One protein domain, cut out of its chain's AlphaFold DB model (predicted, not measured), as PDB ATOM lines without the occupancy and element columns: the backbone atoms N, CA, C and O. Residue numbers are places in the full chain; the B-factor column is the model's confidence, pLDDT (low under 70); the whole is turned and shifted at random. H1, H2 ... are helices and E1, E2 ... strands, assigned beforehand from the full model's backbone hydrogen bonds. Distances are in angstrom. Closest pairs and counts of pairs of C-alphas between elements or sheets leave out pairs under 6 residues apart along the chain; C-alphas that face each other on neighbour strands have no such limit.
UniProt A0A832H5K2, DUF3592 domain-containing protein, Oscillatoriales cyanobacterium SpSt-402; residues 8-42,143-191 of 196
ATOM      1  N   GLY A   8      41.653 -28.523 121.214       76.62
ATOM      2  CA  GLY A   8      42.440 -29.751 121.032       76.62
ATOM      3  C   GLY A   8      41.907 -30.644 119.906       76.62
ATOM      4  O   GLY A   8      42.683 -31.235 119.158       76.62
ATOM      5  N   PHE A   9      40.583 -30.682 119.744       75.31
ATOM      6  CA  PHE A   9      39.912 -31.485 118.722       75.31
ATOM      7  C   PHE A   9      40.120 -30.940 117.300       75.31
ATOM      8  O   PHE A   9      40.375 -31.697 116.365       75.31
ATOM      9  N   LEU A  10      40.049 -29.618 117.121       79.94
ATOM     10  CA  LEU A  10      40.268 -29.005 115.808       79.94
ATOM     11  C   LEU A  10      41.717 -29.176 115.337       79.94
ATOM     12  O   LEU A  10      41.955 -29.435 114.159       79.94
ATOM     13  N   ILE A  11      42.678 -29.080 116.262       85.25
ATOM     14  CA  ILE A  11      44.101 -29.245 115.952       85.25
ATOM     15  C   ILE A  11      44.398 -30.682 115.515       85.25
ATOM     16  O   ILE A  11      45.051 -30.872 114.490       85.25
ATOM     17  N   SER A  12      43.905 -31.695 116.238       83.88
ATOM     18  CA  SER A  12      44.173 -33.096 115.883       83.88
ATOM     19  C   SER A  12      43.629 -33.437 114.495       83.88
ATOM     20  O   SER A  12      44.343 -34.016 113.677       83.88
ATOM     21  N   SER A  13      42.407 -33.007 114.187       83.75
ATOM     22  CA  SER A  13      41.788 -33.300 112.897       83.75
ATOM     23  C   SER A  13      42.473 -32.594 111.719       83.75
ATOM     24  O   SER A  13      42.649 -33.176 110.642       83.75
ATOM     25  N   LEU A  14      42.940 -31.361 111.933       87.81
ATOM     26  CA  LEU A  14      43.715 -30.625 110.936       87.81
ATOM     27  C   LEU A  14      45.057 -31.321 110.665       87.81
ATOM     28  O   LEU A  14      45.421 -31.513 109.506       87.81
ATOM     29  N   VAL A  15      45.743 -31.793 111.711       90.12
ATOM     30  CA  VAL A  15      46.992 -32.561 111.575       90.12
ATOM     31  C   VAL A  15      46.768 -33.865 110.802       90.12
ATOM     32  O   VAL A  15      47.511 -34.142 109.860       90.12
ATOM     33  N   PHE A  16      45.726 -34.641 111.122       88.56
ATOM     34  CA  PHE A  16      45.389 -35.866 110.380       88.56
ATOM     35  C   PHE A  16      45.071 -35.588 108.903       88.56
ATOM     36  O   PHE A  16      45.527 -36.311 108.013       88.56
ATOM     37  N   SER A  17      44.342 -34.506 108.624       89.00
ATOM     38  CA  SER A  17      44.041 -34.074 107.254       89.00
ATOM     39  C   SER A  17      45.315 -33.688 106.492       89.00
ATOM     40  O   SER A  17      45.508 -34.102 105.352       89.00
ATOM     41  N   CYS A  18      46.245 -32.969 107.127       92.06
ATOM     42  CA  CYS A  18      47.538 -32.654 106.520       92.06
ATOM     43  C   CYS A  18      48.363 -33.913 106.218       92.06
ATOM     44  O   CYS A  18      48.911 -34.030 105.125       92.06
ATOM     45  N   ILE A  19      48.422 -34.875 107.144       92.19
ATOM     46  CA  ILE A  19      49.171 -36.127 106.946       92.19
ATOM     47  C   ILE A  19      48.592 -36.934 105.777       92.19
ATOM     48  O   ILE A  19      49.346 -37.393 104.919       92.19
ATOM     49  N   THR A  20      47.265 -37.078 105.700       91.31
ATOM     50  CA  THR A  20      46.616 -37.810 104.596       91.31
ATOM     51  C   THR A  20      46.880 -37.154 103.240       91.31
ATOM     52  O   THR A  20      47.195 -37.857 102.281       91.31
ATOM     53  N   LEU A  21      46.864 -35.820 103.158       91.94
ATOM     54  CA  LEU A  21      47.222 -35.092 101.937       91.94
ATOM     55  C   LEU A  21      48.692 -35.298 101.537       91.94
ATOM     56  O   LEU A  21      48.984 -35.541 100.364       91.94
ATOM     57  N   LEU A  22      49.627 -35.244 102.486       94.19
ATOM     58  CA  LEU A  22      51.049 -35.490 102.209       94.19
ATOM     59  C   LEU A  22      51.297 -36.926 101.712       94.19
ATOM     60  O   LEU A  22      52.053 -37.137 100.759       94.19
ATOM     61  N   LEU A  23      50.619 -37.917 102.294       92.62
ATOM     62  CA  LEU A  23      50.685 -39.307 101.828       92.62
ATOM     63  C   LEU A  23      50.066 -39.478 100.434       92.62
ATOM     64  O   LEU A  23      50.647 -40.142  99.579       92.62
ATOM     65  N   GLY A  24      48.930 -38.831 100.166       91.94
ATOM     66  CA  GLY A  24      48.283 -38.888  98.855       91.94
ATOM     67  C   GLY A  24      49.124 -38.247  97.749       91.94
ATOM     68  O   GLY A  24      49.311 -38.841  96.685       91.94
ATOM     69  N   THR A  25      49.685 -37.062  98.006       93.06
ATOM     70  CA  THR A  25      50.545 -36.350  97.041       93.06
ATOM     71  C   THR A  25      51.848 -37.097  96.763       93.06
ATOM     72  O   THR A  25      52.230 -37.246  95.601       93.06
ATOM     73  N   SER A  26      52.506 -37.632  97.796       92.56
ATOM     74  CA  SER A  26      53.704 -38.465  97.622       92.56
ATOM     75  C   SER A  26      53.405 -39.762  96.864       92.56
ATOM     76  O   SER A  26      54.138 -40.098  95.933       92.56
ATOM     77  N   GLY A  27      52.296 -40.445  97.175       92.62
ATOM     78  CA  GLY A  27      51.836 -41.620  96.430       92.62
ATOM     79  C   GLY A  27      51.602 -41.321  94.945       92.62
ATOM     80  O   GLY A  27      52.104 -42.041  94.080       92.62
ATOM     81  N   TYR A  28      50.926 -40.211  94.634       93.31
ATOM     82  CA  TYR A  28      50.718 -39.754  93.255       93.31
ATOM     83  C   TYR A  28      52.037 -39.472  92.521       93.31
ATOM     84  O   TYR A  28      52.216 -39.902  91.378       93.31
ATOM     85  N   GLN A  29      52.986 -38.793  93.174       92.56
ATOM     86  CA  GLN A  29      54.288 -38.496  92.575       92.56
ATOM     87  C   GLN A  29      55.073 -39.772  92.247       92.56
ATOM     88  O   GLN A  29      55.662 -39.866  91.168       92.56
ATOM     89  N   LEU A  30      55.062 -40.764  93.146       90.69
ATOM     90  CA  LEU A  30      55.703 -42.061  92.913       90.69
ATOM     91  C   LEU A  30      55.108 -42.761  91.689       90.69
ATOM     92  O   LEU A  30      55.855 -43.178  90.804       90.69
ATOM     93  N   LEU A  31      53.778 -42.817  91.594       90.44
ATOM     94  CA  LEU A  31      53.087 -43.412  90.448       90.44
ATOM     95  C   LEU A  31      53.437 -42.696  89.139       90.44
ATOM     96  O   LEU A  31      53.772 -43.351  88.152       90.44
ATOM     97  N   SER A  32      53.412 -41.363  89.136       87.00
ATOM     98  CA  SER A  32      53.753 -40.549  87.964       87.00
ATOM     99  C   SER A  32      55.180 -40.823  87.471       87.00
ATOM    100  O   SER A  32      55.397 -41.085  86.283       87.00
ATOM    101  N   ASN A  33      56.150 -40.869  88.389       84.88
ATOM    102  CA  ASN A  33      57.544 -41.175  88.066       84.88
ATOM    103  C   ASN A  33      57.714 -42.606  87.523       84.88
ATOM    104  O   ASN A  33      58.474 -42.816  86.570       84.88
ATOM    105  N   SER A  34      56.988 -43.582  88.077       86.44
ATOM    106  CA  SER A  34      56.972 -44.957  87.563       86.44
ATOM    107  C   SER A  34      56.423 -45.016  86.135       86.44
ATOM    108  O   SER A  34      57.053 -45.619  85.267       86.44
ATOM    109  N   PHE A  35      55.308 -44.339  85.840       86.19
ATOM    110  CA  PHE A  35      54.752 -44.288  84.480       86.19
ATOM    111  C   PHE A  35      55.682 -43.599  83.484       86.19
ATOM    112  O   PHE A  35      55.842 -44.073  82.358       86.19
ATOM    113  N   HIS A  36      56.324 -42.503  83.889       83.25
ATOM    114  CA  HIS A  36      57.305 -41.820  83.055       83.25
ATOM    115  C   HIS A  36      58.481 -42.743  82.702       83.25
ATOM    116  O   HIS A  36      58.870 -42.847  81.538       83.25
ATOM    117  N   THR A  37      58.995 -43.476  83.691       79.75
ATOM    118  CA  THR A  37      60.082 -44.445  83.497       79.75
ATOM    119  C   THR A  37      59.650 -45.588  82.584       79.75
ATOM    120  O   THR A  37      60.349 -45.891  81.621       79.75
ATOM    121  N   LEU A  38      58.468 -46.171  82.811       80.88
ATOM    122  CA  LEU A  38      57.894 -47.199  81.936       80.88
ATOM    123  C   LEU A  38      57.760 -46.707  80.495       80.88
ATOM    124  O   LEU A  38      58.101 -47.434  79.569       80.88
ATOM    125  N   ARG A  39      57.314 -45.463  80.290       81.19
ATOM    126  CA  ARG A  39      57.191 -44.870  78.956       81.19
ATOM    127  C   ARG A  39      58.544 -44.748  78.262       81.19
ATOM    128  O   ARG A  39      58.650 -45.126  77.099       81.19
ATOM    129  N   ILE A  40      59.568 -44.255  78.959       75.31
ATOM    130  CA  ILE A  40      60.931 -44.173  78.416       75.31
ATOM    131  C   ILE A  40      61.461 -45.570  78.087       75.31
ATOM    132  O   ILE A  40      62.066 -45.758  77.035       75.31
ATOM    133  N   SER A  41      61.207 -46.554  78.948       72.12
ATOM    134  CA  SER A  41      61.649 -47.931  78.731       72.12
ATOM    135  C   SER A  41      60.919 -48.630  77.581       72.12
ATOM    136  O   SER A  41      61.524 -49.399  76.843       72.12
ATOM    137  N   LEU A  42      59.631 -48.346  77.374       75.44
ATOM    138  CA  LEU A  42      58.892 -48.825  76.202       75.44
ATOM    139  C   LEU A  42      59.380 -48.145  74.919       75.44
ATOM    140  O   LEU A  42      59.500 -48.786  73.887       75.44
ATOM    141  N   LEU A 143      59.074 -51.144  89.974       87.44
ATOM    142  CA  LEU A 143      57.983 -51.936  90.552       87.44
ATOM    143  C   LEU A 143      57.762 -51.610  92.031       87.44
ATOM    144  O   LEU A 143      56.623 -51.401  92.440       87.44
ATOM    145  N   ILE A 144      58.832 -51.508  92.822       90.31
ATOM    146  CA  ILE A 144      58.742 -51.143  94.243       90.31
ATOM    147  C   ILE A 144      58.134 -49.746  94.398       90.31
ATOM    148  O   ILE A 144      57.208 -49.568  95.191       90.31
ATOM    149  N   MET A 145      58.601 -48.765  93.618       88.19
ATOM    150  CA  MET A 145      58.054 -47.403  93.638       88.19
ATOM    151  C   MET A 145      56.578 -47.379  93.243       88.19
ATOM    152  O   MET A 145      55.789 -46.680  93.875       88.19
ATOM    153  N   PHE A 146      56.190 -48.180  92.250       91.62
ATOM    154  CA  PHE A 146      54.806 -48.283  91.809       91.62
ATOM    155  C   PHE A 146      53.904 -48.886  92.895       91.62
ATOM    156  O   PHE A 146      52.892 -48.287  93.249       91.62
ATOM    157  N   LEU A 147      54.292 -50.024  93.481       93.75
ATOM    158  CA  LEU A 147      53.529 -50.682  94.551       93.75
ATOM    159  C   LEU A 147      53.423 -49.805  95.803       93.75
ATOM    160  O   LEU A 147      52.346 -49.684  96.385       93.75
ATOM    161  N   THR A 148      54.519 -49.146  96.182       92.94
ATOM    162  CA  THR A 148      54.529 -48.192  97.304       92.94
ATOM    163  C   THR A 148      53.618 -47.002  97.009       92.94
ATOM    164  O   THR A 148      52.847 -46.581  97.869       92.94
ATOM    165  N   GLY A 149      53.649 -46.496  95.772       91.75
ATOM    166  CA  GLY A 149      52.773 -45.424  95.312       91.75
ATOM    167  C   GLY A 149      51.290 -45.793  95.395       91.75
ATOM    168  O   GLY A 149      50.504 -45.003  95.915       91.75
ATOM    169  N   ILE A 150      50.913 -47.007  94.968       94.56
ATOM    170  CA  ILE A 150      49.547 -47.545  95.116       94.56
ATOM    171  C   ILE A 150      49.157 -47.571  96.592       94.56
ATOM    172  O   ILE A 150      48.119 -47.021  96.961       94.56
ATOM    173  N   LEU A 151      49.990 -48.177  97.439       95.06
ATOM    174  CA  LEU A 151      49.707 -48.313  98.865       95.06
ATOM    175  C   LEU A 151      49.450 -46.948  99.520       95.06
ATOM    176  O   LEU A 151      48.471 -46.788 100.245       95.06
ATOM    177  N   PHE A 152      50.294 -45.955  99.234       93.00
ATOM    178  CA  PHE A 152      50.182 -44.621  99.828       93.00
ATOM    179  C   PHE A 152      48.976 -43.860  99.286       93.00
ATOM    180  O   PHE A 152      48.233 -43.252 100.056       93.00
ATOM    181  N   PHE A 153      48.736 -43.933  97.977       92.69
ATOM    182  CA  PHE A 153      47.610 -43.254  97.351       92.69
ATOM    183  C   PHE A 153      46.272 -43.825  97.836       92.69
ATOM    184  O   PHE A 153      45.466 -43.092  98.410       92.69
ATOM    185  N   PHE A 154      46.044 -45.135  97.701       93.50
ATOM    186  CA  PHE A 154      44.791 -45.756  98.141       93.50
ATOM    187  C   PHE A 154      44.633 -45.727  99.663       93.50
ATOM    188  O   PHE A 154      43.537 -45.459 100.152       93.50
ATOM    189  N   GLY A 155      45.724 -45.912 100.413       92.94
ATOM    190  CA  GLY A 155      45.725 -45.743 101.865       92.94
ATOM    191  C   GLY A 155      45.276 -44.341 102.278       92.94
ATOM    192  O   GLY A 155      44.425 -44.205 103.156       92.94
ATOM    193  N   SER A 156      45.763 -43.298 101.592       93.75
ATOM    194  CA  SER A 156      45.342 -41.918 101.856       93.75
ATOM    195  C   SER A 156      43.866 -41.675 101.536       93.75
ATOM    196  O   SER A 156      43.188 -41.016 102.316       93.75
ATOM    197  N   VAL A 157      43.335 -42.253 100.451       92.25
ATOM    198  CA  VAL A 157      41.920 -42.120 100.067       92.25
ATOM    199  C   VAL A 157      41.009 -42.800 101.089       92.25
ATOM    200  O   VAL A 157      40.007 -42.220 101.507       92.25
ATOM    201  N   LEU A 158      41.369 -44.008 101.534       91.56
ATOM    202  CA  LEU A 158      40.622 -44.728 102.566       91.56
ATOM    203  C   LEU A 158      40.662 -43.976 103.900       91.56
ATOM    204  O   LEU A 158      39.615 -43.774 104.511       91.56
ATOM    205  N   ALA A 159      41.837 -43.504 104.323       90.44
ATOM    206  CA  ALA A 159      41.986 -42.710 105.541       90.44
ATOM    207  C   ALA A 159      41.210 -41.387 105.460       90.44
ATOM    208  O   ALA A 159      40.520 -41.014 106.406       90.44
ATOM    209  N   PHE A 160      41.257 -40.704 104.315       90.06
ATOM    210  CA  PHE A 160      40.505 -39.473 104.089       90.06
ATOM    211  C   PHE A 160      38.997 -39.713 104.173       90.06
ATOM    212  O   PHE A 160      38.291 -38.931 104.808       90.06
ATOM    213  N   ARG A 161      38.497 -40.831 103.620       90.69
ATOM    214  CA  ARG A 161      37.094 -41.237 103.790       90.69
ATOM    215  C   ARG A 161      36.734 -41.339 105.273       90.69
ATOM    216  O   ARG A 161      35.725 -40.779 105.681       90.69
ATOM    217  N   TRP A 162      37.565 -41.984 106.088       88.06
ATOM    218  CA  TRP A 162      37.339 -42.080 107.534       88.06
ATOM    219  C   TRP A 162      37.344 -40.719 108.241       88.06
ATOM    220  O   TRP A 162      36.478 -40.467 109.076       88.06
ATOM    221  N   VAL A 163      38.253 -39.813 107.871       88.31
ATOM    222  CA  VAL A 163      38.290 -38.444 108.418       88.31
ATOM    223  C   VAL A 163      37.003 -37.686 108.080       88.31
ATOM    224  O   VAL A 163      36.376 -37.107 108.965       88.31
ATOM    225  N   VAL A 164      36.559 -37.731 106.820       87.50
ATOM    226  CA  VAL A 164      35.307 -37.086 106.389       87.50
ATOM    227  C   VAL A 164      34.101 -37.705 107.092       87.50
ATOM    228  O   VAL A 164      33.224 -36.975 107.548       87.50
ATOM    229  N   ALA A 165      34.060 -39.031 107.223       88.12
ATOM    230  CA  ALA A 165      32.994 -39.718 107.941       88.12
ATOM    231  C   ALA A 165      32.887 -39.222 109.375       88.12
ATOM    232  O   ALA A 165      31.795 -38.913 109.834       88.12
ATOM    233  N   TRP A 166      34.019 -39.093 110.058       85.94
ATOM    234  CA  TRP A 166      34.039 -38.634 111.434       85.94
ATOM    235  C   TRP A 166      33.532 -37.193 111.572       85.94
ATOM    236  O   TRP A 166      32.765 -36.897 112.486       85.94
ATOM    237  N   PHE A 167      33.867 -36.309 110.624       85.31
ATOM    238  CA  PHE A 167      33.337 -34.942 110.589       85.31
ATOM    239  C   PHE A 167      31.835 -34.865 110.289       85.31
ATOM    240  O   PHE A 167      31.143 -34.031 110.867       85.31
ATOM    241  N   VAL A 168      31.335 -35.686 109.361       87.19
ATOM    242  CA  VAL A 168      29.940 -35.614 108.888       87.19
ATOM    243  C   VAL A 168      28.992 -36.405 109.792       87.19
ATOM    244  O   VAL A 168      27.868 -35.971 110.030       87.19
ATOM    245  N   LEU A 169      29.434 -37.566 110.273       88.69
ATOM    246  CA  LEU A 169      28.624 -38.551 110.998       88.69
ATOM    247  C   LEU A 169      28.886 -38.551 112.506       88.69
ATOM    248  O   LEU A 169      28.089 -39.115 113.252       88.69
ATOM    249  N   GLY A 170      29.982 -37.939 112.961       86.94
ATOM    250  CA  GLY A 170      30.433 -38.039 114.345       86.94
ATOM    251  C   GLY A 170      31.105 -39.378 114.652       86.94
ATOM    252  O   GLY A 170      31.488 -40.127 113.752       86.94
ATOM    253  N   GLU A 171      31.297 -39.667 115.941       86.75
ATOM    254  CA  GLU A 171      31.964 -40.892 116.400       86.75
ATOM    255  C   GLU A 171      31.180 -42.156 115.998       86.75
ATOM    256  O   GLU A 171      29.946 -42.167 116.085       86.75
ATOM    257  N   PRO A 172      31.866 -43.226 115.554       87.31
ATOM    258  CA  PRO A 172      31.216 -44.506 115.314       87.31
ATOM    259  C   PRO A 172      30.699 -45.110 116.628       87.31
ATOM    260  O   PRO A 172      31.243 -44.832 117.701       87.31
ATOM    261  N   PRO A 173      29.673 -45.977 116.575       89.88
ATOM    262  CA  PRO A 173      29.203 -46.686 117.757       89.88
ATOM    263  C   PRO A 173      30.319 -47.540 118.381       89.88
ATOM    264  O   PRO A 173      31.090 -48.187 117.677       89.88
ATOM    265  N   VAL A 174      30.366 -47.584 119.715       88.06
ATOM    266  CA  VAL A 174      31.404 -48.287 120.500       88.06
ATOM    267  C   VAL A 174      31.382 -49.814 120.369       88.06
ATOM    268  O   VAL A 174      32.352 -50.467 120.751       88.06
ATOM    269  N   SER A 175      30.300 -50.406 119.855       89.50
ATOM    270  CA  SER A 175      30.155 -51.858 119.714       89.50
ATOM    271  C   SER A 175      29.734 -52.266 118.302       89.50
ATOM    272  O   SER A 175      28.671 -51.885 117.809       89.50
ATOM    273  N   GLY A 176      30.566 -53.097 117.673       87.56
ATOM    274  CA  GLY A 176      30.358 -53.633 116.325       87.56
ATOM    275  C   GLY A 176      31.337 -53.070 115.296       87.56
ATOM    276  O   GLY A 176      32.089 -52.140 115.574       87.56
ATOM    277  N   CYS A 177      31.337 -53.659 114.100       89.62
ATOM    278  CA  CYS A 177      32.116 -53.182 112.964       89.62
ATOM    279  C   CYS A 177      31.215 -52.332 112.070       89.62
ATOM    280  O   CYS A 177      30.155 -52.794 111.643       89.62
ATOM    281  N   TYR A 178      31.623 -51.092 111.807       90.00
ATOM    282  CA  TYR A 178      30.859 -50.159 110.985       90.00
ATOM    283  C   TYR A 178      31.706 -49.640 109.840       90.00
ATOM    284  O   TYR A 178      32.872 -49.301 110.028       90.00
ATOM    285  N   ASP A 179      31.084 -49.539 108.673       89.75
ATOM    286  CA  ASP A 179      31.639 -48.848 107.523       89.75
ATOM    287  C   ASP A 179      30.932 -47.495 107.354       89.75
ATOM    288  O   ASP A 179      29.700 -47.427 107.476       89.75
ATOM    289  N   PRO A 180      31.664 -46.394 107.114       89.25
ATOM    290  CA  PRO A 180      31.023 -45.112 106.904       89.25
ATOM    291  C   PRO A 180      30.429 -45.011 105.495       89.25
ATOM    292  O   PRO A 180      31.153 -44.872 104.502       89.25
ATOM    293  N   ASP A 181      29.099 -44.985 105.416       89.31
ATOM    294  CA  ASP A 181      28.375 -44.654 104.189       89.31
ATOM    295  C   ASP A 181      28.121 -43.144 104.131       89.31
ATOM    296  O   ASP A 181      27.079 -42.632 104.544       89.31
ATOM    297  N   ILE A 182      29.126 -42.415 103.646       85.62
ATOM    298  CA  ILE A 182      29.092 -40.950 103.531       85.62
ATOM    299  C   ILE A 182      28.263 -40.510 102.318       85.62
ATOM    300  O   ILE A 182      27.629 -39.455 102.347       85.62
ATOM    301  N   PHE A 183      28.287 -41.292 101.237       83.56
ATOM    302  CA  PHE A 183      27.794 -40.851  99.933       83.56
ATOM    303  C   PHE A 183      26.311 -41.142  99.717       83.56
ATOM    304  O   PHE A 183      25.649 -40.339  99.062       83.56
ATOM    305  N   PHE A 184      25.774 -42.231 100.277       87.44
ATOM    306  CA  PHE A 184      24.377 -42.604 100.060       87.44
ATOM    307  C   PHE A 184      23.515 -42.283 101.275       87.44
ATOM    308  O   PHE A 184      22.594 -41.472 101.178       87.44
ATOM    309  N   GLN A 185      23.805 -42.899 102.422       86.06
ATOM    310  CA  GLN A 185      22.900 -42.837 103.575       86.06
ATOM    311  C   GLN A 185      23.326 -41.853 104.664       86.06
ATOM    312  O   GLN A 185      22.531 -41.589 105.565       86.06
ATOM    313  N   ARG A 186      24.549 -41.309 104.589       87.56
ATOM    314  CA  ARG A 186      25.152 -40.451 105.622       87.56
ATOM    315  C   ARG A 186      24.954 -41.043 107.021       87.56
ATOM    316  O   ARG A 186      24.444 -40.375 107.918       87.56
ATOM    317  N   LYS A 187      25.330 -42.311 107.197       90.62
ATOM    318  CA  LYS A 187      25.262 -43.012 108.487       90.62
ATOM    319  C   LYS A 187      26.313 -44.115 108.586       90.62
ATOM    320  O   LYS A 187      26.847 -44.574 107.579       90.62
ATOM    321  N   TRP A 188      26.576 -44.562 109.810       88.94
ATOM    322  CA  TRP A 188      27.371 -45.759 110.073       88.94
ATOM    323  C   TRP A 188      26.562 -47.006 109.698       88.94
ATOM    324  O   TRP A 188      25.473 -47.224 110.231       88.94
ATOM    325  N   VAL A 189      27.072 -47.815 108.768       92.25
ATOM    326  CA  VAL A 189      26.428 -49.060 108.332       92.25
ATOM    327  C   VAL A 189      27.134 -50.225 109.005       92.25
ATOM    328  O   VAL A 189      28.345 -50.372 108.880       92.25
ATOM    329  N   GLN A 190      26.385 -51.044 109.741       91.38
ATOM    330  CA  GLN A 190      26.946 -52.227 110.382       91.38
ATOM    331  C   GLN A 190      27.341 -53.247 109.312       91.38
ATOM    332  O   GLN A 190      26.524 -53.620 108.470       91.38
ATOM    333  N   VAL A 191      28.587 -53.702 109.366       91.94
ATOM    334  CA  VAL A 191      29.147 -54.685 108.439       91.94
ATOM    335  C   VAL A 191      29.668 -55.901 109.206       91.94
ATOM    336  O   VAL A 191      30.016 -55.789 110.386       91.94
TER     337      VAL A 191
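What this domain is: This is residues 8 to 42 and 143 to 191 of the 196 residues of the protein "DUF3592 domain-containing protein" of Oscillatoriales cyanobacterium SpSt-402 (UniProt A0A832H5K2). Two long helices, H1 and H2, lie side by side and run opposite ways at a shallow angle, and a small hairpin of two short strands, E1 and E2, sits by the last turns of H2, away from H1. The two helices make the length of this elongated shape, 51 by 31 by 20 A. The printed part has 84 residues, with the order H1, H2, E1, E2 along the chain and one antiparallel sheet, E1 - E2. The class is mostly helix, and the whole is loose, with a radius of gyration of the C-alphas of 16.5 A.

How they stand to each other: Look first at the hairpin of E1, residues 178 to 181, and E2, residues 187 to 190, antiparallel at 142 degrees. N 179 and O 189 are within hydrogen-bond range at 2.9 A, as are N 189 and O 179 at 3.0 A. Next find H2, residues 143 to 169: its closest C-alpha pair with E1 is Ala 165 and Pro 180, 5.8 A apart, and with E2 Leu 169 and Lys 187, 6.1 A apart. H1, residues 8 to 42, touches H2 at a shallow tilt of 29 degrees, opposite ways; the closest C-alphas, of Gly 27 and Gly 149, are 4.1 A apart. H1 is apart from E1 and E2. In H1 and H2 every O i to N i+4 pair is within hydrogen-bond range.

Where its parts are: Find C-alpha 8 at (42.440, -29.751, 121.032); from there H1 runs 51.4 A to C-alpha 42. H2 starts at C-alpha 143, (57.983, -51.936, 90.552), and runs 38.2 A to C-alpha 169. E1 measures 9.1 A and E2 9.6 A, ending at C-alpha 190, (26.946, -52.227, 110.382).

The domain as a whole: The two C-alphas farthest apart, of Leu 42 and Ser 175, are 52.2 A apart. Residues 43 to 142 are not printed, and C-alphas 42 and 143 are 14.7 A apart across this cut, which the link H1 to H2 spans. The link H2 to E1 is short, and E1 to E2 is tight. The mean pLDDT of the printed part is 88.3, and no printed residue is under 70.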